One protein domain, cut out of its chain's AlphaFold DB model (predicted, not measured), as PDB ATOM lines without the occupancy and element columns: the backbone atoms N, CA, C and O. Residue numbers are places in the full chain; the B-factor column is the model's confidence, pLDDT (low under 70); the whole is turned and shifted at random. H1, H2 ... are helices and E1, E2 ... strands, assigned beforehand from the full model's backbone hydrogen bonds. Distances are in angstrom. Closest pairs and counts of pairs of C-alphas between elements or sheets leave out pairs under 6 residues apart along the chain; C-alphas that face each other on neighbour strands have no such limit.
ATOM      1  N   GLU A  70      27.250  -3.860 -34.084       94.62
ATOM      2  CA  GLU A  70      26.426  -5.037 -34.358       94.62
ATOM      3  C   GLU A  70      24.983  -4.796 -33.912       94.62
ATOM      4  O   GLU A  70      24.054  -4.992 -34.696       94.62
ATOM      5  N   GLU A  71      24.789  -4.286 -32.693       96.12
ATOM      6  CA  GLU A  71      23.465  -3.910 -32.190       96.12
ATOM      7  C   GLU A  71      22.796  -2.847 -33.075       96.12
ATOM      8  O   GLU A  71      21.624  -2.986 -33.423       96.12
ATOM      9  N   ALA A  72      23.517  -1.801 -33.488       97.19
ATOM     10  CA  ALA A  72      22.985  -0.744 -34.346       97.19
ATOM     11  C   ALA A  72      22.458  -1.305 -35.677       97.19
ATOM     12  O   ALA A  72      21.410  -0.875 -36.164       97.19
ATOM     13  N   SER A  73      23.141  -2.311 -36.230       97.19
ATOM     14  CA  SER A  73      22.707  -3.012 -37.442       97.19
ATOM     15  C   SER A  73      21.415  -3.807 -37.225       97.19
ATOM     16  O   SER A  73      20.585  -3.885 -38.130       97.19
ATOM     17  N   VAL A  74      21.211  -4.377 -36.032       97.62
ATOM     18  CA  VAL A  74      19.963  -5.065 -35.657       97.62
ATOM     19  C   VAL A  74      18.835  -4.060 -35.416       97.62
ATOM     20  O   VAL A  74      17.735  -4.227 -35.940       97.62
ATOM     21  N   LEU A  75      19.099  -2.974 -34.688       97.44
ATOM     22  CA  LEU A  75      18.121  -1.909 -34.437       97.44
ATOM     23  C   LEU A  75      17.639  -1.258 -35.740       97.44
ATOM     24  O   LEU A  75      16.455  -0.960 -35.875       97.44
ATOM     25  N   ALA A  76      18.526  -1.092 -36.723       97.31
ATOM     26  CA  ALA A  76      18.166  -0.584 -38.045       97.31
ATOM     27  C   ALA A  76      17.231  -1.527 -38.826       97.31
ATOM     28  O   ALA A  76      16.430  -1.052 -39.631       97.31
ATOM     29  N   GLN A  77      17.303  -2.842 -38.587       97.50
ATOM     30  CA  GLN A  77      16.395  -3.830 -39.187       97.50
ATOM     31  C   GLN A  77      15.025  -3.862 -38.500       97.50
ATOM     32  O   GLN A  77      14.030  -4.199 -39.140       97.50
ATOM     33  N   PHE A  78      14.964  -3.496 -37.217       95.94
ATOM     34  CA  PHE A  78      13.749  -3.559 -36.398       95.94
ATOM     35  C   PHE A  78      13.434  -2.235 -35.685       95.94
ATOM     36  O   PHE A  78      13.232  -2.218 -34.464       95.94
ATOM     37  N   PRO A  79      13.354  -1.107 -36.419       95.38
ATOM     38  CA  PRO A  79      13.145   0.198 -35.808       95.38
ATOM     39  C   PRO A  79      11.761   0.305 -35.163       95.38
ATOM     40  O   PRO A  79      11.552   1.144 -34.298       95.38
ATOM     41  N   ASP A  80      10.789  -0.515 -35.559       94.00
ATOM     42  CA  ASP A  80       9.458  -0.574 -34.956       94.00
ATOM     43  C   ASP A  80       9.451  -1.220 -33.564       94.00
ATOM     44  O   ASP A  80       8.548  -0.927 -32.785       94.00
ATOM     45  N   LEU A  81      10.456  -2.039 -33.236       95.12
ATOM     46  CA  LEU A  81      10.483  -2.862 -32.025       95.12
ATOM     47  C   LEU A  81      11.427  -2.358 -30.939       95.12
ATOM     48  O   LEU A  81      11.151  -2.559 -29.759       95.12
ATOM     49  N   ALA A  82      12.539  -1.723 -31.302       96.38
ATOM     50  CA  ALA A  82      13.499  -1.248 -30.316       96.38
ATOM     51  C   ALA A  82      14.275  -0.023 -30.802       96.38
ATOM     52  O   ALA A  82      14.364   0.264 -31.996       96.38
ATOM     53  N   ARG A  83      14.839   0.722 -29.854       96.19
ATOM     54  CA  ARG A  83      15.735   1.859 -30.103       96.19
ATOM     55  C   ARG A  83      16.722   2.007 -28.954       96.19
ATOM     56  O   ARG A  83      16.390   1.666 -27.825       96.19
ATOM     57  N   ARG A  84      17.877   2.607 -29.218       96.62
ATOM     58  CA  ARG A  84      18.841   2.983 -28.181       96.62
ATOM     59  C   ARG A  84      18.974   4.498 -28.081       96.62
ATOM     60  O   ARG A  84      19.020   5.175 -29.104       96.62
ATOM     61  N   GLU A  85      19.051   5.009 -26.856       95.00
ATOM     62  CA  GLU A  85      19.412   6.394 -26.536       95.00
ATOM     63  C   GLU A  85      20.465   6.389 -25.425       95.00
ATOM     64  O   GLU A  85      20.164   6.072 -24.275       95.00
ATOM     65  N   GLY A  86      21.710   6.720 -25.781       91.94
ATOM     66  CA  GLY A  86      22.848   6.590 -24.869       91.94
ATOM     67  C   GLY A  86      22.969   5.159 -24.339       91.94
ATOM     68  O   GLY A  86      22.974   4.198 -25.113       91.94
ATOM     69  N   ASP A  87      22.985   5.032 -23.017       90.69
ATOM     70  CA  ASP A  87      23.150   3.755 -22.314       90.69
ATOM     71  C   ASP A  87      21.831   3.007 -22.083       90.69
ATOM     72  O   ASP A  87      21.817   1.969 -21.426       90.69
ATOM     73  N   ALA A  88      20.712   3.510 -22.613       93.62
ATOM     74  CA  ALA A  88      19.402   2.896 -22.443       93.62
ATOM     75  C   ALA A  88      18.869   2.302 -23.755       93.62
ATOM     76  O   ALA A  88      18.743   2.986 -24.777       93.62
ATOM     77  N   LEU A  89      18.498   1.024 -23.702       96.19
ATOM     78  CA  LEU A  89      17.739   0.323 -24.732       96.19
ATOM     79  C   LEU A  89      16.254   0.387 -24.402       96.19
ATOM     80  O   LEU A  89      15.845   0.011 -23.309       96.19
ATOM     81  N   PHE A  90      15.434   0.809 -25.350       96.31
ATOM     82  CA  PHE A  90      13.987   0.876 -25.208       96.31
ATOM     83  C   PHE A  90      13.333  -0.140 -26.131       96.31
ATOM     84  O   PHE A  90      13.642  -0.188 -27.323       96.31
ATOM     85  N   VAL A  91      12.401  -0.916 -25.584       96.25
ATOM     86  CA  VAL A  91      11.513  -1.795 -26.346       96.25
ATOM     87  C   VAL A  91      10.199  -1.068 -26.591       96.25
ATOM     88  O   VAL A  91       9.603  -0.516 -25.665       96.25
ATOM     89  N   ARG A  92       9.744  -1.078 -27.841       95.06
ATOM     90  CA  ARG A  92       8.526  -0.419 -28.313       95.06
ATOM     91  C   ARG A  92       7.364  -1.403 -28.337       95.06
ATOM     92  O   ARG A  92       7.496  -2.536 -28.789       95.06
ATOM     93  N   GLY A  93       6.213  -0.946 -27.865       86.88
ATOM     94  CA  GLY A  93       4.956  -1.668 -27.971       86.88
ATOM     95  C   GLY A  93       4.234  -1.412 -29.302       86.88
ATOM     96  O   GLY A  93       4.629  -0.560 -30.103       86.88
ATOM     97  N   PRO A  94       3.086  -2.071 -29.519       75.81
ATOM     98  CA  PRO A  94       2.326  -2.026 -30.772       75.81
ATOM     99  C   PRO A  94       1.711  -0.652 -31.087       75.81
ATOM    100  O   PRO A  94       1.249  -0.423 -32.201       75.81
ATOM    101  N   ARG A  95       1.726   0.297 -30.139       71.75
ATOM    102  CA  ARG A  95       1.267   1.685 -30.347       71.75
ATOM    103  C   ARG A  95       2.259   2.545 -31.154       71.75
ATOM    104  O   ARG A  95       2.056   3.753 -31.281       71.75
ATOM    105  N   GLY A  96       3.312   1.945 -31.710       62.84
ATOM    106  CA  GLY A  96       4.289   2.617 -32.562       62.84
ATOM    107  C   GLY A  96       5.311   3.454 -31.773       62.84
ATOM    108  O   GLY A  96       5.466   3.273 -30.567       62.84
ATOM    109  N   PRO A  97       6.013   4.405 -32.420       58.31
ATOM    110  CA  PRO A  97       7.216   5.065 -31.885       58.31
ATOM    111  C   PRO A  97       7.011   5.945 -30.638       58.31
ATOM    112  O   PRO A  97       7.975   6.518 -30.143       58.31
ATOM    113  N   ARG A  98       5.779   6.088 -30.134       66.62
ATOM    114  CA  ARG A  98       5.457   6.843 -28.908       66.62
ATOM    115  C   ARG A  98       5.127   5.955 -27.703       66.62
ATOM    116  O   ARG A  98       4.760   6.485 -26.661       66.62
ATOM    117  N   GLY A  99       5.202   4.633 -27.842       85.94
ATOM    118  CA  GLY A  99       4.813   3.689 -26.798       85.94
ATOM    119  C   GLY A  99       5.944   2.748 -26.424       85.94
ATOM    120  O   GLY A  99       5.798   1.550 -26.636       85.94
ATOM    121  N   ASP A 100       7.056   3.265 -25.895       94.38
ATOM    122  CA  ASP A 100       8.046   2.396 -25.256       94.38
ATOM    123  C   ASP A 100       7.377   1.675 -24.072       94.38
ATOM    124  O   ASP A 100       6.687   2.293 -23.260       94.38
ATOM    125  N   VAL A 101       7.544   0.356 -23.996       94.25
ATOM    126  CA  VAL A 101       6.909  -0.508 -22.988       94.25
ATOM    127  C   VAL A 101       7.899  -1.007 -21.945       94.25
ATOM    128  O   VAL A 101       7.498  -1.317 -20.824       94.25
ATOM    129  N   ALA A 102       9.191  -1.010 -22.276       95.12
ATOM    130  CA  ALA A 102      10.277  -1.328 -21.363       95.12
ATOM    131  C   ALA A 102      11.546  -0.541 -21.713       95.12
ATOM    132  O   ALA A 102      11.767  -0.195 -22.875       95.12
ATOM    133  N   SER A 103      12.384  -0.290 -20.711       95.00
ATOM    134  CA  SER A 103      13.750   0.209 -20.875       95.00
ATOM    135  C   SER A 103      14.745  -0.665 -20.123       95.00
ATOM    136  O   SER A 103      14.413  -1.179 -19.056       95.00
ATOM    137  N   PHE A 104      15.960  -0.767 -20.648       94.06
ATOM    138  CA  PHE A 104      17.075  -1.524 -20.092       94.06
ATOM    139  C   PHE A 104      18.305  -0.621 -20.069       94.06
ATOM    140  O   PHE A 104      18.724  -0.139 -21.122       94.06
ATOM    141  N   SER A 105      18.828  -0.340 -18.880       91.31
ATOM    142  CA  SER A 105      19.991   0.529 -18.692       91.31
ATOM    143  C   SER A 105      21.270  -0.285 -18.563       91.31
ATOM    144  O   SER A 105      21.310  -1.239 -17.790       91.31
ATOM    145  N   ASP A 106      22.318   0.137 -19.266       86.81
ATOM    146  CA  ASP A 106      23.675  -0.400 -19.101       86.81
ATOM    147  C   ASP A 106      24.392   0.235 -17.889       86.81
ATOM    148  O   ASP A 106      25.429  -0.243 -17.433       86.81
ATOM    149  N   SER A 107      23.847   1.327 -17.339       72.06
ATOM    150  CA  SER A 107      24.446   2.018 -16.196       72.06
ATOM    151  C   SER A 107      24.229   1.259 -14.880       72.06
ATOM    152  O   SER A 107      23.110   0.875 -14.544       72.06
ATOM    153  N   GLY A 108      25.311   1.089 -14.109       65.50
ATOM    154  CA  GLY A 108      25.265   0.591 -12.727       65.50
ATOM    155  C   GLY A 108      25.803  -0.822 -12.484       65.50
ATOM    156  O   GLY A 108      25.853  -1.222 -11.328       65.50
ATOM    157  N   PHE A 109      26.250  -1.551 -13.514       66.50
ATOM    158  CA  PHE A 109      26.631  -2.970 -13.384       66.50
ATOM    159  C   PHE A 109      28.068  -3.282 -13.799       66.50
ATOM    160  O   PHE A 109      28.309  -4.170 -14.605       66.50
ATOM    161  N   CYS A 110      29.046  -2.576 -13.246       71.94
ATOM    162  CA  CYS A 110      30.456  -2.932 -13.417       71.94
ATOM    163  C   CYS A 110      30.977  -3.484 -12.089       71.94
ATOM    164  O   CYS A 110      31.635  -2.766 -11.338       71.94
ATOM    165  N   ASP A 111      30.605  -4.721 -11.758       61.56
ATOM    166  CA  ASP A 111      30.973  -5.316 -10.473       61.56
ATOM    167  C   ASP A 111      32.334  -6.017 -10.583       61.56
ATOM    168  O   ASP A 111      32.434  -7.148 -11.049       61.56
ATOM    169  N   GLY A 112      33.397  -5.294 -10.216       56.53
ATOM    170  CA  GLY A 112      34.706  -5.832  -9.813       56.53
ATOM    171  C   GLY A 112      35.580  -6.545 -10.853       56.53
ATOM    172  O   GLY A 112      36.780  -6.673 -10.617       56.53
ATOM    173  N   PHE A 113      35.038  -6.968 -11.992       55.81
ATOM    174  CA  PHE A 113      35.746  -7.767 -12.990       55.81
ATOM    175  C   PHE A 113      35.496  -7.188 -14.381       55.81
ATOM    176  O   PHE A 113      34.348  -6.956 -14.729       55.81
ATOM    177  N   ASP A 114      36.587  -6.915 -15.103       61.75
ATOM    178  CA  ASP A 114      36.861  -6.443 -16.480       61.75
ATOM    179  C   ASP A 114      35.742  -6.175 -17.522       61.75
ATOM    180  O   ASP A 114      36.030  -5.555 -18.552       61.75
ATOM    181  N   GLN A 115      34.488  -6.590 -17.325       67.94
ATOM    182  CA  GLN A 115      33.362  -6.272 -18.198       67.94
ATOM    183  C   GLN A 115      32.133  -5.775 -17.433       67.94
ATOM    184  O   GLN A 115      31.666  -6.376 -16.469       67.94
ATOM    185  N   CYS A 116      31.572  -4.672 -17.916       79.81
ATOM    186  CA  CYS A 116      30.317  -4.136 -17.430       79.81
ATOM    187  C   CYS A 116      29.152  -4.924 -18.004       79.81
ATOM    188  O   CYS A 116      29.157  -5.335 -19.171       79.81
ATOM    189  N   ALA A 117      28.123  -5.098 -17.184       82.19
ATOM    190  CA  ALA A 117      26.922  -5.733 -17.642       82.19
ATOM    191  C   ALA A 117      26.197  -4.836 -18.639       82.19
ATOM    192  O   ALA A 117      26.079  -3.625 -18.452       82.19
ATOM    193  N   ARG A 118      25.741  -5.449 -19.726       88.56
ATOM    194  CA  ARG A 118      25.201  -4.715 -20.866       88.56
ATOM    195  C   ARG A 118      24.021  -5.430 -21.473       88.56
ATOM    196  O   ARG A 118      24.056  -6.643 -21.696       88.56
ATOM    197  N   TRP A 119      23.023  -4.645 -21.821       93.19
ATOM    198  CA  TRP A 119      21.874  -5.046 -22.596       93.19
ATOM    199  C   TRP A 119      22.118  -4.763 -24.063       93.19
ATOM    200  O   TRP A 119      22.571  -3.679 -24.428       93.19
ATOM    201  N   ARG A 120      21.787  -5.720 -24.927       95.38
ATOM    202  CA  ARG A 120      21.845  -5.535 -26.379       95.38
ATOM    203  C   ARG A 120      20.643  -6.145 -27.065       95.38
ATOM    204  O   ARG A 120      20.269  -7.272 -26.748       95.38
ATOM    205  N   MET A 121      20.104  -5.448 -28.058       97.25
ATOM    206  CA  MET A 121      19.173  -6.046 -29.012       97.25
ATOM    207  C   MET A 121      19.938  -7.001 -29.939       97.25
ATOM    208  O   MET A 121      20.745  -6.566 -30.759       97.25
ATOM    209  N   ALA A 122      19.688  -8.302 -29.805       96.94
ATOM    210  CA  ALA A 122      20.345  -9.344 -30.593       96.94
ATOM    211  C   ALA A 122      19.517  -9.775 -31.814       96.94
ATOM    212  O   ALA A 122      20.077 -10.235 -32.807       96.94
ATOM    213  N   GLY A 123      18.195  -9.596 -31.776       97.25
ATOM    214  CA  GLY A 123      17.330  -9.932 -32.900       97.25
ATOM    215  C   GLY A 123      15.858  -9.976 -32.525       97.25
ATOM    216  O   GLY A 123      15.426  -9.380 -31.544       97.25
ATOM    217  N   VAL A 124      15.075 -10.694 -33.323       97.12
ATOM    218  CA  VAL A 124      13.643 -10.896 -33.091       97.12
ATOM    219  C   VAL A 124      13.339 -12.373 -33.246       97.12
ATOM    220  O   VAL A 124      13.750 -12.996 -34.224       97.12
ATOM    221  N   VAL A 125      12.584 -12.915 -32.301       96.44
ATOM    222  CA  VAL A 125      12.100 -14.294 -32.339       96.44
ATOM    223  C   VAL A 125      10.599 -14.264 -32.573       96.44
ATOM    224  O   VAL A 125       9.888 -13.492 -31.937       96.44
ATOM    225  N   THR A 126      10.112 -15.083 -33.505       95.06
ATOM    226  CA  THR A 126       8.670 -15.244 -33.727       95.06
ATOM    227  C   THR A 126       8.205 -16.551 -33.103       95.06
ATOM    228  O   THR A 126       8.693 -17.614 -33.481       95.06
ATOM    229  N   VAL A 127       7.291 -16.470 -32.140       95.56
ATOM    230  CA  VAL A 127       6.735 -17.614 -31.402       95.56
ATOM    231  C   VAL A 127       5.360 -17.223 -30.852       95.56
ATOM    232  O   VAL A 127       5.132 -16.058 -30.546       95.56
ATOM    233  N   GLY A 128       4.401 -18.150 -30.813       93.06
ATOM    234  CA  GLY A 128       3.019 -17.869 -30.396       93.06
ATOM    235  C   GLY A 128       2.275 -16.875 -31.299       93.06
ATOM    236  O   GLY A 128       1.261 -16.311 -30.902       93.06
ATOM    237  N   GLY A 129       2.784 -16.618 -32.511       91.62
ATOM    238  CA  GLY A 129       2.292 -15.549 -33.386       91.62
ATOM    239  C   GLY A 129       2.759 -14.139 -32.993       91.62
ATOM    240  O   GLY A 129       2.362 -13.172 -33.641       91.62
ATOM    241  N   GLU A 130       3.617 -14.004 -31.979       93.00
ATOM    242  CA  GLU A 130       4.184 -12.734 -31.523       93.00
ATOM    243  C   GLU A 130       5.629 -12.561 -32.029       93.00
ATOM    244  O   GLU A 130       6.400 -13.518 -32.088       93.00
ATOM    245  N   ARG A 131       6.005 -11.326 -32.399       94.81
ATOM    246  CA  ARG A 131       7.399 -10.925 -32.658       94.81
ATOM    247  C   ARG A 131       7.992 -10.400 -31.356       94.81
ATOM    248  O   ARG A 131       7.712  -9.267 -30.975       94.81
ATOM    249  N   LEU A 132       8.814 -11.207 -30.703       95.88
ATOM    250  CA  LEU A 132       9.444 -10.874 -29.433       95.88
ATOM    251  C   LEU A 132      10.850 -10.305 -29.678       95.88
ATOM    252  O   LEU A 132      11.688 -11.007 -30.260       95.88
ATOM    253  N   PRO A 133      11.150  -9.066 -29.248       97.44
ATOM    254  CA  PRO A 133      12.518  -8.575 -29.182       97.44
ATOM    255  C   PRO A 133      13.377  -9.507 -28.331       97.44
ATOM    256  O   PRO A 133      13.046  -9.784 -27.177       97.44
ATOM    257  N   HIS A 134      14.467  -9.993 -28.921       97.56
ATOM    258  CA  HIS A 134      15.468 -10.809 -28.250       97.56
ATOM    259  C   HIS A 134      16.589  -9.907 -27.767       97.56
ATOM    260  O   HIS A 134      17.365  -9.360 -28.556       97.56
ATOM    261  N   LEU A 135      16.650  -9.757 -26.453       97.19
ATOM    262  CA  LEU A 135      17.701  -9.034 -25.772       97.19
ATOM    263  C   LEU A 135      18.724 -10.020 -25.228       97.19
ATOM    264  O   LEU A 135      18.384 -11.123 -24.810       97.19
ATOM    265  N   THR A 136      19.977  -9.597 -25.207       94.62
ATOM    266  CA  THR A 136      21.041 -10.302 -24.503       94.62
ATOM    267  C   THR A 136      21.558  -9.437 -23.376       94.62
ATOM    268  O   THR A 136      21.725  -8.230 -23.549       94.62
ATOM    269  N   PHE A 137      21.817 -10.074 -22.248       91.56
ATOM    270  CA  PHE A 137      22.510  -9.517 -21.109       91.56
ATOM    271  C   PHE A 137      23.814 -10.290 -20.944       91.56
ATOM    272  O   PHE A 137      23.804 -11.505 -20.759       91.56
ATOM    273  N   THR A 138      24.937  -9.597 -21.084       86.75
ATOM    274  CA  THR A 138      26.256 -10.166 -20.782       86.75
ATOM    275  C   THR A 138      26.674  -9.627 -19.427       86.75
ATOM    276  O   THR A 138      26.699  -8.411 -19.291       86.75
ATOM    277  N   HIS A 139      26.966 -10.493 -18.457       78.62
ATOM    278  CA  HIS A 139      27.589 -10.105 -17.180       78.62
ATOM    279  C   HIS A 139      29.120 -10.284 -17.240       78.62
ATOM    280  O   HIS A 139      29.630 -10.882 -18.188       78.62
ATOM    281  N   GLY A 140      29.837  -9.768 -16.236       68.19
ATOM    282  CA  GLY A 140      31.302  -9.660 -16.196       68.19
ATOM    283  C   GLY A 140      32.102 -10.930 -16.515       68.19
ATOM    284  O   GLY A 140      33.207 -10.830 -17.041       68.19
ATOM    285  N   GLU A 141      31.541 -12.116 -16.267       72.31
ATOM    286  CA  GLU A 141      32.215 -13.408 -16.489       72.31
ATOM    287  C   GLU A 141      31.910 -14.013 -17.872       72.31
ATOM    288  O   GLU A 141      32.410 -15.079 -18.225       72.31
ATOM    289  N   GLY A 142      31.136 -13.305 -18.699       73.12
ATOM    290  CA  GLY A 142      30.847 -13.682 -20.077       73.12
ATOM    291  C   GLY A 142      29.612 -14.562 -20.264       73.12
ATOM    292  O   GLY A 142      29.291 -14.868 -21.417       73.12
ATOM    293  N   GLU A 143      28.876 -14.927 -19.204       77.25
ATOM    294  CA  GLU A 143      27.591 -15.608 -19.387       77.25
ATOM    295  C   GLU A 143      26.636 -14.718 -20.183       77.25
ATOM    296  O   GLU A 143      26.492 -13.507 -19.965       77.25
ATOM    297  N   LEU A 144      25.988 -15.352 -21.154       86.06
ATOM    298  CA  LEU A 144      25.012 -14.727 -22.021       86.06
ATOM    299  C   LEU A 144      23.624 -15.175 -21.587       86.06
ATOM    300  O   LEU A 144      23.172 -16.272 -21.929       86.06
ATOM    301  N   LEU A 145      22.938 -14.287 -20.888       90.25
ATOM    302  CA  LEU A 145      21.527 -14.435 -20.607       90.25
ATOM    303  C   LEU A 145      20.735 -13.833 -21.764       90.25
ATOM    304  O   LEU A 145      21.029 -12.734 -22.234       90.25
ATOM    305  N   SER A 146      19.731 -14.552 -22.234       94.38
ATOM    306  CA  SER A 146      18.824 -14.083 -23.268       94.38
ATOM    307  C   SER A 146      17.450 -13.835 -22.680       94.38
ATOM    308  O   SER A 146      16.957 -14.609 -21.866       94.38
ATOM    309  N   LEU A 147      16.823 -12.756 -23.126       95.31
ATOM    310  CA  LEU A 147      15.522 -12.308 -22.660       95.31
ATOM    311  C   LEU A 147      14.627 -12.034 -23.865       95.31
ATOM    312  O   LEU A 147      15.023 -11.310 -24.779       95.31
ATOM    313  N   LEU A 148      13.419 -12.594 -23.869       95.81
ATOM    314  CA  LEU A 148      12.393 -12.247 -24.852       95.81
ATOM    315  C   LEU A 148      11.351 -11.345 -24.202       95.81
ATOM    316  O   LEU A 148      10.813 -11.682 -23.148       95.81
ATOM    317  N   ILE A 149      11.061 -10.207 -24.830       95.00
ATOM    318  CA  ILE A 149      10.134  -9.203 -24.292       95.00
ATOM    319  C   ILE A 149       8.815  -9.226 -25.057       95.00
ATOM    320  O   ILE A 149       8.803  -9.221 -26.282       95.00
ATOM    321  N   GLY A 150       7.701  -9.242 -24.335       93.31
ATOM    322  CA  GLY A 150       6.370  -9.117 -24.912       93.31
ATOM    323  C   GLY A 150       6.022  -7.679 -25.292       93.31
ATOM    324  O   GLY A 150       6.593  -6.705 -24.794       93.31
ATOM    325  N   ALA A 151       4.998  -7.533 -26.126       91.62
ATOM    326  CA  ALA A 151       4.408  -6.259 -26.534       91.62
ATOM    327  C   ALA A 151       3.883  -5.392 -25.366       91.62
ATOM    328  O   ALA A 151       3.641  -4.198 -25.545       91.62
ATOM    329  N   ASP A 152       3.693  -5.979 -24.183       90.50
ATOM    330  CA  ASP A 152       3.292  -5.333 -22.924       90.50
ATOM    331  C   ASP A 152       4.489  -4.889 -22.051       90.50
ATOM    332  O   ASP A 152       4.300  -4.367 -20.942       90.50
ATOM    333  N   GLY A 153       5.714  -5.106 -22.542       91.12
ATOM    334  CA  GLY A 153       6.969  -4.813 -21.858       91.12
ATOM    335  C   GLY A 153       7.356  -5.823 -20.781       91.12
ATOM    336  O   GLY A 153       8.339  -5.589 -20.076       91.12
ATOM    337  N   ARG A 154       6.605  -6.919 -20.618       90.88
ATOM    338  CA  ARG A 154       6.937  -7.993 -19.678       90.88
ATOM    339  C   ARG A 154       7.883  -8.994 -20.341       90.88
ATOM    340  O   ARG A 154       7.694  -9.317 -21.516       90.88
ATOM    341  N   PRO A 155       8.880  -9.519 -19.619       91.38
ATOM    342  CA  PRO A 155       9.581 -10.716 -20.051       91.38
ATOM    343  C   PRO A 155       8.613 -11.875 -20.306       91.38
ATOM    344  O   PRO A 155       7.709 -12.117 -19.508       91.38
ATOM    345  N   ARG A 156       8.807 -12.585 -21.417       91.56
ATOM    346  CA  ARG A 156       8.136 -13.863 -21.702       91.56
ATOM    347  C   ARG A 156       8.982 -15.049 -21.264       91.56
ATOM    348  O   ARG A 156       8.444 -16.046 -20.803       91.56
ATOM    349  N   VAL A 157      10.298 -14.937 -21.421       92.69
ATOM    350  CA  VAL A 157      11.266 -15.953 -21.009       92.69
ATOM    351  C   VAL A 157      12.632 -15.310 -20.816       92.69
ATOM    352  O   VAL A 157      13.021 -14.440 -21.602       92.69
ATOM    353  N   ALA A 158      13.346 -15.765 -19.791       91.69
ATOM    354  CA  ALA A 158      14.764 -15.530 -19.584       91.69
ATOM    355  C   ALA A 158      15.461 -16.893 -19.504       91.69
ATOM    356  O   ALA A 158      15.061 -17.718 -18.688       91.69
ATOM    357  N   ASP A 159      16.455 -17.137 -20.350       92.12
ATOM    358  CA  ASP A 159      17.215 -18.392 -20.343       92.12
ATOM    359  C   ASP A 159      18.620 -18.172 -20.926       92.12
ATOM    360  O   ASP A 159      18.892 -17.166 -21.592       92.12
ATOM    361  N   VAL A 160      19.537 -19.093 -20.658       90.31
ATOM    362  CA  VAL A 160      20.925 -19.017 -21.110       90.31
ATOM    363  C   VAL A 160      21.032 -19.463 -22.569       90.31
ATOM    364  O   VAL A 160      20.414 -20.427 -23.018       90.31
ATOM    365  N   GLY A 161      21.869 -18.766 -23.340       91.62
ATOM    366  CA  GLY A 161      22.174 -19.144 -24.719       91.62
ATOM    367  C   GLY A 161      21.312 -18.453 -25.762       91.62
ATOM    368  O   GLY A 161      20.814 -17.353 -25.558       91.62
ATOM    369  N   THR A 162      21.216 -19.051 -26.950       93.94
ATOM    370  CA  THR A 162      20.547 -18.427 -28.105       93.94
ATOM    371  C   THR A 162      19.155 -19.030 -28.316       93.94
ATOM    372  O   THR A 162      19.062 -20.255 -28.409       93.94
ATOM    373  N   PRO A 163      18.091 -18.214 -28.437       97.19
ATOM    374  CA  PRO A 163      16.753 -18.696 -28.760       97.19
ATOM    375  C   PRO A 163      16.607 -19.066 -30.241       97.19
ATOM    376  O   PRO A 163      17.198 -18.449 -31.127       97.19
ATOM    377  N   SER A 164      15.734 -20.027 -30.529       97.81
ATOM    378  CA  SER A 164      15.308 -20.382 -31.880       97.81
ATOM    379  C   SER A 164      13.841 -20.807 -31.894       97.81
ATOM    380  O   SER A 164      13.485 -21.843 -31.334       97.81
ATOM    381  N   GLY A 165      12.986 -19.999 -32.527       97.81
ATOM    382  CA  GLY A 165      11.561 -20.299 -32.700       97.81
ATOM    383  C   GLY A 165      11.315 -21.242 -33.877       97.81
ATOM    384  O   GLY A 165      11.941 -21.085 -34.929       97.81
ATOM    385  N   SER A 166      10.420 -22.217 -33.710       97.94
ATOM    386  CA  SER A 166      10.027 -23.133 -34.781       97.94
ATOM    387  C   SER A 166       9.293 -22.400 -35.912       97.94
ATOM    388  O   SER A 166       8.650 -21.378 -35.672       97.94
ATOM    389  N   PRO A 167       9.330 -22.914 -37.158       97.31
ATOM    390  CA  PRO A 167       8.680 -22.260 -38.297       97.31
ATOM    391  C   PRO A 167       7.162 -22.084 -38.163       97.31
ATOM    392  O   PRO A 167       6.600 -21.179 -38.773       97.31
ATOM    393  N   ASP A 168       6.492 -22.944 -37.392       96.56
ATOM    394  CA  ASP A 168       5.060 -22.841 -37.083       96.56
ATOM    395  C   ASP A 168       4.766 -21.951 -35.862       96.56
ATOM    396  O   ASP A 168       3.605 -21.742 -35.514       96.56
ATOM    397  N   GLY A 169       5.806 -21.434 -35.201       96.38
ATOM    398  CA  GLY A 169       5.716 -20.607 -34.004       96.38
ATOM    399  C   GLY A 169       5.250 -21.346 -32.749       96.38
ATOM    400  O   GLY A 169       5.029 -20.695 -31.734       96.38
ATOM    401  N   ALA A 170       5.081 -22.670 -32.777       96.94
ATOM    402  CA  ALA A 170       4.569 -23.424 -31.630       96.94
ATOM    403  C   ALA A 170       5.638 -23.715 -30.562       96.94
ATOM    404  O   ALA A 170       5.296 -23.995 -29.410       96.94
ATOM    405  N   TRP A 171       6.918 -23.660 -30.933       97.69
ATOM    406  CA  TRP A 171       8.034 -24.055 -30.081       97.69
ATOM    407  C   TRP A 171       9.137 -23.011 -30.079       97.69
ATOM    408  O   TRP A 171       9.398 -22.338 -31.075       97.69
ATOM    409  N   LEU A 172       9.827 -22.934 -28.953       98.06
ATOM    410  CA  LEU A 172      11.031 -22.144 -28.779       98.06
ATOM    411  C   LEU A 172      12.093 -23.016 -28.124       98.06
ATOM    412  O   LEU A 172      11.820 -23.698 -27.142       98.06
ATOM    413  N   VAL A 173      13.301 -22.992 -28.668       98.12
ATOM    414  CA  VAL A 173      14.440 -23.735 -28.128       98.12
ATOM    415  C   VAL A 173      15.523 -22.754 -27.721       98.12
ATOM    416  O   VAL A 173      15.942 -21.943 -28.544       98.12
ATOM    417  N   PHE A 174      16.000 -22.863 -26.488       97.56
ATOM    418  CA  PHE A 174      17.267 -22.279 -26.067       97.56
ATOM    419  C   PHE A 174      18.354 -23.338 -26.117       97.56
ATOM    420  O   PHE A 174      18.127 -24.503 -25.789       97.56
ATOM    421  N   GLY A 175      19.533 -22.927 -26.566       96.31
ATOM    422  CA  GLY A 175      20.730 -23.743 -26.484       96.31
ATOM    423  C   GLY A 175      21.943 -22.880 -26.182       96.31
ATOM    424  O   GLY A 175      22.193 -21.889 -26.887       96.31
ATOM    425  N   ASN A 176      22.699 -23.265 -25.161       93.69
ATOM    426  CA  ASN A 176      24.017 -22.724 -24.885       93.69
ATOM    427  C   ASN A 176      25.078 -23.812 -24.994       93.69
ATOM    428  O   ASN A 176      24.898 -24.970 -24.624       93.69
ATOM    429  N   GLU A 177      26.219 -23.393 -25.506       90.75
ATOM    430  CA  GLU A 177      27.417 -24.202 -25.524       90.75
ATOM    431  C   GLU A 177      28.387 -23.617 -24.513       90.75
ATOM    432  O   GLU A 177      28.651 -22.416 -24.539       90.75
ATOM    433  N   SER A 178      28.874 -24.481 -23.637       86.69
ATOM    434  CA  SER A 178      29.907 -24.198 -22.652       86.69
ATOM    435  C   SER A 178      30.819 -25.413 -22.506       86.69
ATOM    436  O   SER A 178      30.384 -26.553 -22.724       86.69
ATOM    437  N   ASP A 179      32.072 -25.169 -22.139       78.50
ATOM    438  CA  ASP A 179      33.065 -26.220 -21.920       78.50
ATOM    439  C   ASP A 179      32.759 -27.047 -20.662       78.50
ATOM    440  O   ASP A 179      33.112 -28.220 -20.604       78.50
ATOM    441  N   ASP A 180      32.056 -26.480 -19.680       77.50
ATOM    442  CA  ASP A 180      31.690 -27.125 -18.411       77.50
ATOM    443  C   ASP A 180      30.321 -27.834 -18.423       77.50
ATOM    444  O   ASP A 180      29.922 -28.433 -17.426       77.50
ATOM    445  N   GLY A 181      29.638 -27.844 -19.572       75.69
ATOM    446  CA  GLY A 181      28.330 -28.474 -19.744       75.69
ATOM    447  C   GLY A 181      27.218 -27.445 -19.907       75.69
ATOM    448  O   GLY A 181      26.629 -26.977 -18.942       75.69
ATOM    449  N   GLY A 182      26.911 -27.112 -21.165       88.25
ATOM    450  CA  GLY A 182      25.780 -26.249 -21.508       88.25
ATOM    451  C   GLY A 182      24.408 -26.912 -21.333       88.25
ATOM    452  O   GLY A 182      24.275 -28.003 -20.777       88.25
ATOM    453  N   GLY A 183      23.376 -26.256 -21.848       93.94
ATOM    454  CA  GLY A 183      21.984 -26.652 -21.712       93.94
ATOM    455  C   GLY A 183      21.195 -26.512 -23.009       93.94
ATOM    456  O   GLY A 183      21.481 -25.679 -23.871       93.94
ATOM    457  N   VAL A 184      20.166 -27.346 -23.125       97.31
ATOM    458  CA  VAL A 184      19.095 -27.220 -24.112       97.31
ATOM    459  C   VAL A 184      17.776 -27.183 -23.363       97.31
ATOM    460  O   VAL A 184      17.486 -28.115 -22.616       97.31
ATOM    461  N   THR A 185      16.961 -26.165 -23.615       97.44
ATOM    462  CA  THR A 185      15.622 -26.026 -23.028       97.44
ATOM    463  C   THR A 185      14.600 -25.829 -24.136       97.44
ATOM    464  O   THR A 185      14.827 -25.073 -25.083       97.44
ATOM    465  N   VAL A 186      13.459 -26.507 -24.032       97.69
ATOM    466  CA  VAL A 186      12.358 -26.418 -24.993       97.69
ATOM    467  C   VAL A 186      11.119 -25.851 -24.322       97.69
ATOM    468  O   VAL A 186      10.598 -26.422 -23.362       97.69
ATOM    469  N   TYR A 187      10.602 -24.775 -24.896       97.12
ATOM    470  CA  TYR A 187       9.389 -24.091 -24.487       97.12
ATOM    471  C   TYR A 187       8.278 -24.318 -25.508       97.12
ATOM    472  O   TYR A 187       8.516 -24.307 -26.721       97.12
ATOM    473  N   ARG A 188       7.054 -24.479 -25.014       96.25
ATOM    474  CA  ARG A 188       5.829 -24.459 -25.812       96.25
ATOM    475  C   ARG A 188       5.220 -23.065 -25.762       96.25
ATOM    476  O   ARG A 188       5.107 -22.491 -24.682       96.25
ATOM    477  N   ALA A 189       4.771 -22.567 -26.907       95.50
ATOM    478  CA  ALA A 189       3.904 -21.399 -26.954       95.50
ATOM    479  C   ALA A 189       2.493 -21.763 -26.469       95.50
ATOM    480  O   ALA A 189       1.881 -22.699 -26.988       95.50
ATOM    481  N   ASP A 190       1.973 -21.020 -25.497       89.69
ATOM    482  CA  ASP A 190       0.603 -21.143 -25.001       89.69
ATOM    483  C   ASP A 190      -0.047 -19.753 -24.956       89.69
ATOM    484  O   ASP A 190       0.012 -19.022 -23.970       89.69
ATOM    485  N   GLY A 191      -0.576 -19.324 -26.103       85.44
ATOM    486  CA  GLY A 191      -0.988 -17.935 -26.291       85.44
ATOM    487  C   GLY A 191       0.210 -16.984 -26.224       85.44
ATOM    488  O   GLY A 191       1.129 -17.096 -27.034       85.44
ATOM    489  N   ALA A 192       0.174 -16.040 -25.280       80.62
ATOM    490  CA  ALA A 192       1.267 -15.094 -25.039       80.62
ATOM    491  C   ALA A 192       2.367 -15.664 -24.123       80.62
ATOM    492  O   ALA A 192       3.425 -15.048 -23.997       80.62
ATOM    493  N   ASP A 193       2.126 -16.813 -23.488       87.31
ATOM    494  CA  ASP A 193       3.039 -17.403 -22.516       87.31
ATOM    495  C   ASP A 193       3.962 -18.446 -23.163       87.31
ATOM    496  O   ASP A 193       3.638 -19.080 -24.175       87.31
ATOM    497  N   LEU A 194       5.140 -18.624 -22.562       92.62
ATOM    498  CA  LEU A 194       6.131 -19.619 -22.960       92.62
ATOM    499  C   LEU A 194       6.365 -20.577 -21.799       92.62
ATOM    500  O   LEU A 194       6.969 -20.216 -20.791       92.62
ATOM    501  N   VAL A 195       5.891 -21.809 -21.951       92.62
ATOM    502  CA  VAL A 195       5.933 -22.817 -20.887       92.62
ATOM    503  C   VAL A 195       7.109 -23.759 -21.133       92.62
ATOM    504  O   VAL A 195       7.137 -24.392 -22.192       92.62
ATOM    505  N   PRO A 196       8.077 -23.886 -20.210       93.56
ATOM    506  CA  PRO A 196       9.143 -24.871 -20.343       93.56
ATOM    507  C   PRO A 196       8.548 -26.284 -20.301       93.56
ATOM    508  O   PRO A 196       7.686 -26.588 -19.483       93.56
ATOM    509  N   THR A 197       8.986 -27.155 -21.208       94.94
ATOM    510  CA  THR A 197       8.424 -28.510 -21.368       94.94
ATOM    511  C   THR A 197       9.461 -29.616 -21.274       94.94
ATOM    512  O   THR A 197       9.137 -30.721 -20.842       94.94
ATOM    513  N   ALA A 198      10.700 -29.345 -21.678       96.75
ATOM    514  CA  ALA A 198      11.771 -30.325 -21.635       96.75
ATOM    515  C   ALA A 198      13.138 -29.639 -21.555       96.75
ATOM    516  O   ALA A 198      13.306 -28.554 -22.116       96.75
ATOM    517  N   SER A 199      14.118 -30.283 -20.927       96.75
ATOM    518  CA  SER A 199      15.503 -29.809 -20.924       96.75
ATOM    519  C   SER A 199      16.534 -30.934 -20.947       96.75
ATOM    520  O   SER A 199      16.224 -32.111 -20.755       96.75
ATOM    521  N   LYS A 200      17.786 -30.576 -21.235       96.06
ATOM    522  CA  LYS A 200      18.947 -31.452 -21.081       96.06
ATOM    523  C   LYS A 200      20.195 -30.645 -20.775       96.06
ATOM    524  O   LYS A 200      20.425 -29.625 -21.418       96.06
ATOM    525  N   GLY A 201      21.042 -31.166 -19.890       95.25
ATOM    526  CA  GLY A 201      22.449 -30.771 -19.835       95.25
ATOM    527  C   GLY A 201      23.162 -31.266 -21.093       95.25
ATOM    528  O   GLY A 201      23.538 -32.435 -21.178       95.25
ATOM    529  N   ALA A 202      23.270 -30.404 -22.096       94.00
ATOM    530  CA  ALA A 202      23.924 -30.684 -23.362       94.00
ATOM    531  C   ALA A 202      24.491 -29.382 -23.930       94.00
ATOM    532  O   ALA A 202      23.768 -28.408 -24.123       94.00
ATOM    533  N   SER A 203      25.789 -29.382 -24.227       95.12
ATOM    534  CA  SER A 203      26.494 -28.225 -24.777       95.12
ATOM    535  C   SER A 203      26.163 -28.073 -26.262       95.12
ATOM    536  O   SER A 203      26.869 -28.602 -27.120       95.12
ATOM    537  N   CYS A 204      25.034 -27.435 -26.568       96.00
ATOM    538  CA  CYS A 204      24.454 -27.379 -27.905       96.00
ATOM    539  C   CYS A 204      23.917 -25.985 -28.228       96.00
ATOM    540  O   CYS A 204      23.223 -25.367 -27.430       96.00
ATOM    541  N   ARG A 205      24.140 -25.519 -29.458       96.00
ATOM    542  CA  ARG A 205      23.583 -24.265 -29.982       96.00
ATOM    543  C   ARG A 205      22.642 -24.532 -31.149       96.00
ATOM    544  O   ARG A 205      23.000 -25.306 -32.045       96.00
ATOM    545  N   PRO A 206      21.467 -23.884 -31.199       97.44
ATOM    546  CA  PRO A 206      20.575 -24.012 -32.342       97.44
ATOM    547  C   PRO A 206      21.239 -23.467 -33.614       97.44
ATOM    548  O   PRO A 206      22.059 -22.551 -33.558       97.44
ATOM    549  N   GLN A 207      20.908 -24.053 -34.765       97.44
ATOM    550  CA  GLN A 207      21.402 -23.624 -36.079       97.44
ATOM    551  C   GLN A 207      20.240 -23.289 -37.013       97.44
ATOM    552  O   GLN A 207      20.022 -22.130 -37.350       97.44
ATOM    553  N   SER A 208      19.489 -24.300 -37.453       97.81
ATOM    554  CA  SER A 208      18.372 -24.102 -38.383       97.81
ATOM    555  C   SER A 208      17.306 -25.174 -38.236       97.81
ATOM    556  O   SER A 208      17.607 -26.369 -38.181       97.81
ATOM    557  N   TRP A 209      16.047 -24.746 -38.213       98.44
ATOM    558  CA  TRP A 209      14.910 -25.653 -38.301       98.44
ATOM    559  C   TRP A 209      14.844 -26.281 -39.693       98.44
ATOM    560  O   TRP A 209      14.988 -25.598 -40.705       98.44
ATOM    561  N   GLN A 210      14.655 -27.597 -39.734       98.19
ATOM    562  CA  GLN A 210      14.365 -28.338 -40.963       98.19
ATOM    563  C   GLN A 210      12.859 -28.346 -41.243       98.19
ATOM    564  O   GLN A 210      12.438 -28.256 -42.391       98.19
ATOM    565  N   ASP A 211      12.066 -28.440 -40.177       98.06
ATOM    566  CA  ASP A 211      10.607 -28.389 -40.158       98.06
ATOM    567  C   ASP A 211      10.137 -27.989 -38.743       98.06
ATOM    568  O   ASP A 211      10.964 -27.674 -37.893       98.06
ATOM    569  N   ALA A 212       8.832 -27.997 -38.465       97.00
ATOM    570  CA  ALA A 212       8.265 -27.619 -37.161       97.00
ATOM    571  C   ALA A 212       8.668 -28.521 -35.975       97.00
ATOM    572  O   ALA A 212       8.445 -28.176 -34.817       97.00
ATOM    573  N   THR A 213       9.242 -29.691 -36.245       97.50
ATOM    574  CA  THR A 213       9.542 -30.722 -35.244       97.50
ATOM    575  C   THR A 213      11.011 -31.128 -35.216       97.50
ATOM    576  O   THR A 213      11.383 -31.973 -34.402       97.50
ATOM    577  N   ARG A 214      11.852 -30.564 -36.094       98.56
ATOM    578  CA  ARG A 214      13.268 -30.928 -36.227       98.56
ATOM    579  C   ARG A 214      14.159 -29.700 -36.365       98.56
ATOM    580  O   ARG A 214      14.068 -28.963 -37.346       98.56
ATOM    581  N   LEU A 215      15.088 -29.541 -35.430       98.75
ATOM    582  CA  LEU A 215      16.069 -28.459 -35.376       98.75
ATOM    583  C   LEU A 215      17.487 -29.023 -35.493       98.75
ATOM    584  O   LEU A 215      17.873 -29.895 -34.718       98.75
ATOM    585  N   ARG A 216      18.282 -28.519 -36.448       98.62
ATOM    586  CA  ARG A 216      19.736 -28.736 -36.452       98.62
ATOM    587  C   ARG A 216      20.371 -27.938 -35.327       98.62
ATOM    588  O   ARG A 216      20.112 -26.741 -35.194       98.62
ATOM    589  N   MET A 217      21.243 -28.596 -34.585       98.31
ATOM    590  CA  MET A 217      22.051 -28.024 -33.523       98.31
ATOM    591  C   MET A 217      23.522 -28.357 -33.764       98.31
ATOM    592  O   MET A 217      23.853 -29.403 -34.322       98.31
ATOM    593  N   SER A 218      24.407 -27.464 -33.339       97.38
ATOM    594  CA  SER A 218      25.836 -27.745 -33.237       97.38
ATOM    595  C   SER A 218      26.162 -28.009 -31.778       97.38
ATOM    596  O   SER A 218      25.847 -27.164 -30.947       97.38
ATOM    597  N   CYS A 219      26.754 -29.160 -31.468       96.56
ATOM    598  CA  CYS A 219      27.033 -29.559 -30.093       96.56
ATOM    599  C   CYS A 219      28.509 -29.880 -29.878       96.56
ATOM    600  O   CYS A 219      29.141 -30.474 -30.756       96.56
ATOM    601  N   LEU A 220      29.032 -29.551 -28.698       95.50
ATOM    602  CA  LEU A 220      30.296 -30.071 -28.186       95.50
ATOM    603  C   LEU A 220      30.043 -31.397 -27.468       95.50
ATOM    604  O   LEU A 220      29.213 -31.488 -26.566       95.50
ATOM    605  N   VAL A 221      30.749 -32.444 -27.897       93.44
ATOM    606  CA  VAL A 221      30.617 -33.800 -27.350       93.44
ATOM    607  C   VAL A 221      31.997 -34.351 -27.025       93.44
ATOM    608  O   VAL A 221      32.891 -34.329 -27.872       93.44
ATOM    609  N   GLY A 222      32.150 -34.889 -25.818       90.44
ATOM    610  CA  GLY A 222      33.411 -35.414 -25.294       90.44
ATOM    611  C   GLY A 222      33.778 -34.764 -23.958       90.44
ATOM    612  O   GLY A 222      33.064 -33.870 -23.504       90.44
ATOM    613  N   PRO A 223      34.854 -35.225 -23.303       88.81
ATOM    614  CA  PRO A 223      35.343 -34.605 -22.080       88.81
ATOM    615  C   PRO A 223      35.970 -33.231 -22.364       88.81
ATOM    616  O   PRO A 223      36.385 -32.937 -23.488       88.81
ATOM    617  N   ILE A 224      36.068 -32.402 -21.323       86.25
ATOM    618  CA  ILE A 224      36.727 -31.089 -21.379       86.25
ATOM    619  C   ILE A 224      38.152 -31.251 -21.927       86.25
ATOM    620  O   ILE A 224      38.891 -32.133 -21.496       86.25
ATOM    621  N   GLY A 225      38.529 -30.411 -22.894       86.19
ATOM    622  CA  GLY A 225      39.840 -30.448 -23.557       86.19
ATOM    623  C   GLY A 225      39.945 -31.400 -24.756       86.19
ATOM    624  O   GLY A 225      40.825 -31.211 -25.593       86.19
ATOM    625  N   GLU A 226      39.026 -32.360 -24.901       90.19
ATOM    626  CA  GLU A 226      38.938 -33.260 -26.069       90.19
ATOM    627  C   GLU A 226      37.572 -33.177 -26.772       90.19
ATOM    628  O   GLU A 226      37.268 -33.962 -27.677       90.19
ATOM    629  N   ALA A 227      36.727 -32.233 -26.351       91.81
ATOM    630  CA  ALA A 227      35.407 -32.035 -26.915       91.81
ATOM    631  C   ALA A 227      35.505 -31.721 -28.411       91.81
ATOM    632  O   ALA A 227      36.281 -30.872 -28.857       91.81
ATOM    633  N   ARG A 228      34.680 -32.403 -29.203       93.56
ATOM    634  CA  ARG A 228      34.573 -32.171 -30.643       93.56
ATOM    635  C   ARG A 228      33.191 -31.666 -30.998       93.56
ATOM    636  O   ARG A 228      32.187 -32.085 -30.423       93.56
ATOM    637  N   ARG A 229      33.147 -30.815 -32.016       95.19
ATOM    638  CA  ARG A 229      31.902 -30.302 -32.573       95.19
ATOM    639  C   ARG A 229      31.242 -31.337 -33.476       95.19
ATOM    640  O   ARG A 229      31.885 -31.878 -34.376       95.19
ATOM    641  N   VAL A 230      29.956 -31.580 -33.264       97.12
ATOM    642  CA  VAL A 230      29.121 -32.449 -34.101       97.12
ATOM    643  C   VAL A 230      27.788 -31.780 -34.418       97.12
ATOM    644  O   VAL A 230      27.312 -30.933 -33.664       97.12
ATOM    645  N   GLU A 231      27.182 -32.154 -35.543       98.19
ATOM    646  CA  GLU A 231      25.796 -31.790 -35.843       98.19
ATOM    647  C   GLU A 231      24.854 -32.797 -35.176       98.19
ATOM    648  O   GLU A 231      25.033 -34.007 -35.303       98.19
ATOM    649  N   VAL A 232      23.855 -32.292 -34.460       98.31
ATOM    650  CA  VAL A 232      22.833 -33.074 -33.754       98.31
ATOM    651  C   VAL A 232      21.465 -32.568 -34.181       98.31
ATOM    652  O   VAL A 232      21.284 -31.374 -34.419       98.31
ATOM    653  N   ILE A 233      20.482 -33.462 -34.279       98.69
ATOM    654  CA  ILE A 233      19.094 -33.064 -34.520       98.69
ATOM    655  C   ILE A 233      18.318 -33.127 -33.214       98.69
ATOM    656  O   ILE A 233      18.128 -34.212 -32.675       98.69
ATOM    657  N   LEU A 234      17.803 -31.994 -32.747       98.75
ATOM    658  CA  LEU A 234      16.731 -31.990 -31.760       98.75
ATOM    659  C   LEU A 234      15.419 -32.297 -32.486       98.75
ATOM    660  O   LEU A 234      15.026 -31.568 -33.398       98.75
ATOM    661  N   ALA A 235      14.770 -33.397 -32.119       98.50
ATOM    662  CA  ALA A 235      13.561 -33.874 -32.777       98.50
ATOM    663  C   ALA A 235      12.441 -34.147 -31.774       98.50
ATOM    664  O   ALA A 235      12.671 -34.761 -30.730       98.50
ATOM    665  N   ARG A 236      11.218 -33.759 -32.141       97.62
ATOM    666  CA  ARG A 236      10.002 -34.121 -31.416       97.62
ATOM    667  C   ARG A 236       9.462 -35.460 -31.917       97.62
ATOM    668  O   ARG A 236       9.275 -35.663 -33.118       97.62
ATOM    669  N   ALA A 237       9.215 -36.383 -31.002       93.62
ATOM    670  CA  ALA A 237       8.597 -37.670 -31.266       93.62
ATOM    671  C   ALA A 237       7.062 -37.563 -31.318       93.62
ATOM    672  O   ALA A 237       6.460 -36.565 -30.919       93.62
ATOM    673  N   LYS A 238       6.407 -38.604 -31.851       90.69
ATOM    674  CA  LYS A 238       4.940 -38.643 -32.028       90.69
ATOM    675  C   LYS A 238       4.169 -38.662 -30.708       90.69
ATOM    676  O   LYS A 238       3.028 -38.222 -30.675       90.69
ATOM    677  N   ASP A 239       4.786 -39.182 -29.655       90.31
ATOM    678  CA  ASP A 239       4.272 -39.164 -28.283       90.31
ATOM    679  C   ASP A 239       4.412 -37.783 -27.615       90.31
ATOM    680  O   ASP A 239       3.933 -37.584 -26.503       90.31
ATOM    681  N   GLY A 240       5.028 -36.816 -28.302       92.12
ATOM    682  CA  GLY A 240       5.225 -35.451 -27.834       92.12
ATOM    683  C   GLY A 240       6.567 -35.206 -27.146       92.12
ATOM    684  O   GLY A 240       6.870 -34.038 -26.903       92.12
ATOM    685  N   GLY A 241       7.368 -36.247 -26.887       96.12
ATOM    686  CA  GLY A 241       8.683 -36.130 -26.256       96.12
ATOM    687  C   GLY A 241       9.741 -35.521 -27.176       96.12
ATOM    688  O   GLY A 241       9.608 -35.544 -28.399       96.12
ATOM    689  N   TRP A 242      10.817 -34.995 -26.593       98.31
ATOM    690  CA  TRP A 242      11.953 -34.438 -27.332       98.31
ATOM    691  C   TRP A 242      13.194 -35.311 -27.170       98.31
ATOM    692  O   TRP A 242      13.409 -35.930 -26.127       98.31
ATOM    693  N   SER A 243      14.027 -35.391 -28.204       98.50
ATOM    694  CA  SER A 243      15.304 -36.106 -28.133       98.50
ATOM    695  C   SER A 243      16.367 -35.471 -29.015       98.50
ATOM    696  O   SER A 243      16.071 -35.000 -30.115       98.50
ATOM    697  N   LEU A 244      17.615 -35.538 -28.562       98.44
ATOM    698  CA  LEU A 244      18.800 -35.291 -29.374       98.44
ATOM    699  C   LEU A 244      19.129 -36.555 -30.178       98.44
ATOM    700  O   LEU A 244      19.195 -37.651 -29.623       98.44
ATOM    701  N   ILE A 245      19.315 -36.411 -31.489       98.38
ATOM    702  CA  ILE A 245      19.688 -37.486 -32.412       98.38
ATOM    703  C   ILE A 245      21.091 -37.199 -32.941       98.38
ATOM    704  O   ILE A 245      21.295 -36.237 -33.688       98.38
ATOM    705  N   TYR A 246      22.043 -38.041 -32.554       97.94
ATOM    706  CA  TYR A 246      23.454 -37.920 -32.910       97.94
ATOM    707  C   TYR A 246      23.749 -38.530 -34.292       97.94
ATOM    708  O   TYR A 246      22.947 -39.318 -34.804       97.94
ATOM    709  N   PRO A 247      24.906 -38.210 -34.911       97.19
ATOM    710  CA  PRO A 247      25.274 -38.733 -36.232       97.19
ATOM    711  C   PRO A 247      25.349 -40.262 -36.331       97.19
ATOM    712  O   PRO A 247      25.140 -40.818 -37.404       97.19
ATOM    713  N   ASP A 248      25.638 -40.946 -35.223       96.50
ATOM    714  CA  ASP A 248      25.660 -42.411 -35.125       96.50
ATOM    715  C   ASP A 248      24.255 -43.029 -34.963       96.50
ATOM    716  O   ASP A 248      24.111 -44.247 -34.858       96.50
ATOM    717  N   GLY A 249      23.209 -42.198 -34.948       96.94
ATOM    718  CA  GLY A 249      21.822 -42.602 -34.749       96.94
ATOM    719  C   GLY A 249      21.423 -42.770 -33.283       96.94
ATOM    720  O   GLY A 249      20.247 -43.049 -33.023       96.94
ATOM    721  N   LYS A 250      22.344 -42.574 -32.324       97.12
ATOM    722  CA  LYS A 250      22.015 -42.585 -30.896       97.12
ATOM    723  C   LYS A 250      20.972 -41.508 -30.610       97.12
ATOM    724  O   LYS A 250      21.054 -40.388 -31.115       97.12
ATOM    725  N   ARG A 251      19.984 -41.864 -29.789       97.44
ATOM    726  CA  ARG A 251      18.939 -40.955 -29.320       97.44
ATOM    727  C   ARG A 251      19.065 -40.749 -27.825       97.44
ATOM    728  O   ARG A 251      19.131 -41.724 -27.082       97.44
ATOM    729  N   GLU A 252      19.046 -39.497 -27.406       97.50
ATOM    730  CA  GLU A 252      19.030 -39.122 -25.997       97.50
ATOM    731  C   GLU A 252      17.777 -38.297 -25.709       97.50
ATOM    732  O   GLU A 252      17.635 -37.205 -26.266       97.50
ATOM    733  N   PRO A 253      16.837 -38.808 -24.895       97.88
ATOM    734  CA  PRO A 253      15.648 -38.054 -24.542       97.88
ATOM    735  C   PRO A 253      16.008 -36.849 -23.669       97.88
ATOM    736  O   PRO A 253      16.889 -36.926 -22.803       97.88
ATOM    737  N   LEU A 254      15.303 -35.745 -23.913       97.94
ATOM    738  CA  LEU A 254      15.255 -34.621 -22.986       97.94
ATOM    739  C   LEU A 254      14.382 -35.012 -21.793       97.94
ATOM    740  O   LEU A 254      13.404 -35.750 -21.934       97.94
ATOM    741  N   ASP A 255      14.743 -34.495 -20.631       97.12
ATOM    742  CA  ASP A 255      14.027 -34.708 -19.386       97.12
ATOM    743  C   ASP A 255      12.800 -33.785 -19.372       97.12
ATOM    744  O   ASP A 255      12.903 -32.591 -19.660       97.12
ATOM    745  N   ALA A 256      11.613 -34.344 -19.118       94.50
ATOM    746  CA  ALA A 256      10.387 -33.557 -19.047       94.50
ATOM    747  C   ALA A 256      10.438 -32.624 -17.832       94.50
ATOM    748  O   ALA A 256      10.738 -33.062 -16.721       94.50
ATOM    749  N   ILE A 257      10.110 -31.352 -18.041       91.06
ATOM    750  CA  ILE A 257       9.991 -30.387 -16.951       91.06
ATOM    751  C   ILE A 257       8.566 -30.503 -16.421       91.06
ATOM    752  O   ILE A 257       7.605 -30.202 -17.133       91.06
ATOM    753  N   ALA A 258       8.424 -30.992 -15.191       78.88
ATOM    754  CA  ALA A 258       7.139 -30.966 -14.516       78.88
ATOM    755  C   ALA A 258       6.764 -29.502 -14.266       78.88
ATOM    756  O   ALA A 258       7.545 -28.746 -13.689       78.88
ATOM    757  N   THR A 259       5.568 -29.105 -14.694       66.19
ATOM    758  CA  THR A 259       4.944 -27.845 -14.285       66.19
ATOM    759  C   THR A 259       4.476 -27.990 -12.835       66.19
ATOM    760  O   THR A 259       3.280 -28.000 -12.566       66.19
ATOM    761  N   GLU A 260       5.389 -28.254 -11.903       56.62
ATOM    762  CA  GLU A 260       5.073 -28.027 -10.494       56.62
ATOM    763  C   GLU A 260       4.966 -26.513 -10.292       56.62
ATOM    764  O   GLU A 260       5.641 -25.768 -11.002       56.62
ATOM    765  N   ASP A 261       4.074 -26.084  -9.394       48.94
ATOM    766  CA  ASP A 261       3.524 -24.729  -9.186       48.94
ATOM    767  C   ASP A 261       4.542 -23.605  -8.861       48.94
ATOM    768  O   ASP A 261       4.215 -22.635  -8.178       48.94
ATOM    769  N   GLY A 262       5.787 -23.708  -9.326       48.41
ATOM    770  CA  GLY A 262       6.738 -22.613  -9.370       48.41
ATOM    771  C   GLY A 262       6.181 -21.529 -10.275       48.41
ATOM    772  O   GLY A 262       6.233 -21.639 -11.503       48.41
ATOM    773  N   GLU A 263       5.615 -20.492  -9.660       47.88
ATOM    774  CA  GLU A 263       5.277 -19.276 -10.373       47.88
ATOM    775  C   GLU A 263       6.495 -18.875 -11.219       47.88
ATOM    776  O   GLU A 263       7.614 -18.831 -10.700       47.88
ATOM    777  N   PRO A 264       6.316 -18.521 -12.501       49.69
ATOM    778  CA  PRO A 264       7.382 -17.944 -13.318       49.69
ATOM    779  C   PRO A 264       8.031 -16.686 -12.700       49.69
ATOM    780  O   PRO A 264       8.927 -16.118 -13.309       49.69
ATOM    781  N   GLY A 265       7.555 -16.220 -11.537       46.66
ATOM    782  CA  GLY A 265       7.835 -14.951 -10.880       46.66
ATOM    783  C   GLY A 265       9.199 -14.823 -10.201       46.66
ATOM    784  O   GLY A 265       9.776 -13.742 -10.284       46.66
ATOM    785  N   ASP A 266       9.756 -15.876  -9.598       49.47
ATOM    786  CA  ASP A 266      10.932 -15.700  -8.719       49.47
ATOM    787  C   ASP A 266      12.230 -15.438  -9.491       49.47
ATOM    788  O   ASP A 266      13.130 -14.762  -9.000       49.47
ATOM    789  N   PHE A 267      12.314 -15.871 -10.754       52.62
ATOM    790  CA  PHE A 267      13.428 -15.482 -11.626       52.62
ATOM    791  C   PHE A 267      13.409 -13.983 -11.956       52.62
ATOM    792  O   PHE A 267      14.414 -13.457 -12.444       52.62
ATOM    793  N   TYR A 268      12.276 -13.300 -11.738       57.56
ATOM    794  CA  TYR A 268      12.099 -11.885 -12.046       57.56
ATOM    795  C   TYR A 268      12.375 -10.937 -10.869       57.56
ATOM    796  O   TYR A 268      12.460  -9.717 -11.071       57.56
ATOM    797  N   GLU A 269      12.576 -11.461  -9.662       55.72
ATOM    798  CA  GLU A 269      13.033 -10.658  -8.532       55.72
ATOM    799  C   GLU A 269      14.513 -10.280  -8.749       55.72
ATOM    800  O   GLU A 269      15.386 -11.130  -8.891       55.72
ATOM    801  N   GLY A 270      14.797  -8.978  -8.882       67.31
ATOM    802  CA  GLY A 270      16.155  -8.442  -9.086       67.31
ATOM    803  C   GLY A 270      16.462  -7.869 -10.478       67.31
ATOM    804  O   GLY A 270      17.516  -7.266 -10.671       67.31
ATOM    805  N   TRP A 271      15.568  -7.951 -11.471       68.19
ATOM    806  CA  TRP A 271      15.838  -7.291 -12.770       68.19
ATOM    807  C   TRP A 271      15.744  -5.771 -12.711       68.19
ATOM    808  O   TRP A 271      16.419  -5.089 -13.482       68.19
ATOM    809  N   SER A 272      14.921  -5.241 -11.801       62.09
ATOM    810  CA  SER A 272      14.911  -3.811 -11.492       62.09
ATOM    811  C   SER A 272      16.279  -3.339 -11.024       62.09
ATOM    812  O   SER A 272      16.681  -2.231 -11.371       62.09
ATOM    813  N   GLU A 273      16.996  -4.191 -10.285       66.56
ATOM    814  CA  GLU A 273      18.391  -3.947  -9.958       66.56
ATOM    815  C   GLU A 273      19.174  -3.934 -11.265       66.56
ATOM    816  O   GLU A 273      19.690  -2.878 -11.584       66.56
ATOM    817  N   LYS A 274      19.098  -4.976 -12.108       72.44
ATOM    818  CA  LYS A 274      19.778  -5.108 -13.427       72.44
ATOM    819  C   LYS A 274      19.353  -4.112 -14.533       72.44
ATOM    820  O   LYS A 274      19.516  -4.394 -15.723       72.44
ATOM    821  N   GLY A 275      18.787  -2.959 -14.184       79.62
ATOM    822  CA  GLY A 275      18.501  -1.860 -15.108       79.62
ATOM    823  C   GLY A 275      17.226  -2.017 -15.941       79.62
ATOM    824  O   GLY A 275      16.959  -1.157 -16.784       79.62
ATOM    825  N   TYR A 276      16.424  -3.065 -15.729       90.06
ATOM    826  CA  TYR A 276      15.118  -3.222 -16.376       90.06
ATOM    827  C   TYR A 276      14.057  -2.347 -15.700       90.06
ATOM    828  O   TYR A 276      13.875  -2.360 -14.484       90.06
ATOM    829  N   ARG A 277      13.278  -1.630 -16.510       89.94
ATOM    830  CA  ARG A 277      12.103  -0.884 -16.058       89.94
ATOM    831  C   ARG A 277      10.957  -1.050 -17.044       89.94
ATOM    832  O   ARG A 277      11.077  -0.668 -18.207       89.94
ATOM    833  N   ARG A 278       9.808  -1.533 -16.566       88.62
ATOM    834  CA  ARG A 278       8.549  -1.498 -17.323       88.62
ATOM    835  C   ARG A 278       8.030  -0.058 -17.388       88.62
ATOM    836  O   ARG A 278       7.971   0.626 -16.369       88.62
ATOM    837  N   LEU A 279       7.682   0.408 -18.585       86.94
ATOM    838  CA  LEU A 279       7.264   1.794 -18.851       86.94
ATOM    839  C   LEU A 279       5.758   1.926 -19.090       86.94
ATOM    840  O   LEU A 279       5.179   2.967 -18.794       86.94
TER     841      LEU A 279
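Overview. This is residues 70 to 279 of the 281 residues of an uncharacterized protein of Caulobacter sp. D5 (UniProt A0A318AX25). Four antiparallel sheets stand one after another along the longest axis, face to face in a stack: E1 E2 E3 E17, then E4 E5 E6 E7, then E8 E9 E10 E11, then E12 E13 E14 E15 E16, each in that order of strands. The one named helix, H1, packs on E4 and E1 at one side of the first two sheets, and the long stretch of residues 254 to 275 runs back from E16 along a side of the stack to E17, in the first sheet. The printed part has 210 residues, with H1 and then the 17 named strands in order along the chain; its class is mostly strand. It is compact, with a radius of gyration of the C-alphas of 17.6 A, and a rounded outline spanning 52 by 40 by 37 A.

Arrangement. The largest sheet holds E12 (residues 204 to 211), E13 (214 to 221), E14 (228 to 236), E15 (242 to 245) and E16 (251 to 253), with E12 and E16 as its edge strands. They form a meander, each strand the antiparallel neighbour of the one before, and the sheet is strongly twisted, its strands' lines turning by 103 degrees from edge to edge. Within hydrogen-bond range are N 205 and O 218, 2.8 A, N 217 and O 232, 2.8 A, N 235 and O 243, 2.9 A, and N 244 and O 252, 2.8 A. Face to face with it, in a stack of sheets that face each other in turn, is the meander of E8 (162 to 165), E9 (171 to 175), E10 (183 to 190) and E11 (193 to 201). The parts that face each other are 9.8 A centre to centre, and the closest C-alphas of E9 and E12, Gly 175 and Arg 205, are 4.5 A apart. Its pairs include N 164 and O 173, 2.8 A, N 172 and O 187, 2.9 A, and N 186 and O 198, 2.8 A. Next, 10.8 A centre to centre, is the meander of E4 (118 to 127), E5 (130 to 138), E6 (144 to 149) and E7 (155 to 160); the closest C-alphas of E4 and E8, Val 127 and Gly 165, are 5.7 A apart. Here N 122 and O 134, N 135 and O 147, and N 146 and O 159 are each 2.8 A apart. E4 bends by 59 degrees at residue 123. The last sheet, 10.2 A from this one, has the meander E1 (82 to 85), E2 (88 to 92) and E3 (100 to 105), with E17 (276 to 278) beside E3; N 83 and O 90 are 2.9 A apart, N 89 and O 104 2.8 A, and N 103 and O 277 2.8 A. The closest C-alphas of E3 and E4, Phe 104 and Trp 119, are 6.5 A apart. H1 (70 to 77) is on the sheet of E4, where the closest C-alphas, Glu 71 and Met 121, are 5.8 A apart, and it only grazes the sheet of E1 with its residues 71 to 76; Leu 75 and Arg 83 are its closest C-alphas to E1, at 6.2 A. Every O i to N i+4 pair of H1 is within hydrogen-bond range.

Along the chain. H1 begins at C-alpha 70, (26.426, -5.037, -34.358), and measures 11.2 A. E4 measures 24.9 A from C-alpha 118 at (25.201, -4.715, -20.866); E5 and E14 measure 24.7 A each, E11 23.7 A and E10 22.3 A. E17 ends at C-alpha 278, (8.549, -1.498, -17.323).

Size, cuts and confidence. The C-alphas farthest apart, those of Arg 98 and Asp 248, are 53.6 A apart. The printed part has no cut. The links E3 to E4, with 12 residues, and E16 to E17, with 22, are long; on the latter, residues 255 to 256 pair antiparallel with residues 198 to 199 of E11. The mean pLDDT of the printed part is 88.7, and it is under 70 at residues 96 to 98, 108 to 109, 111 to 115, 140 and 259 to 273.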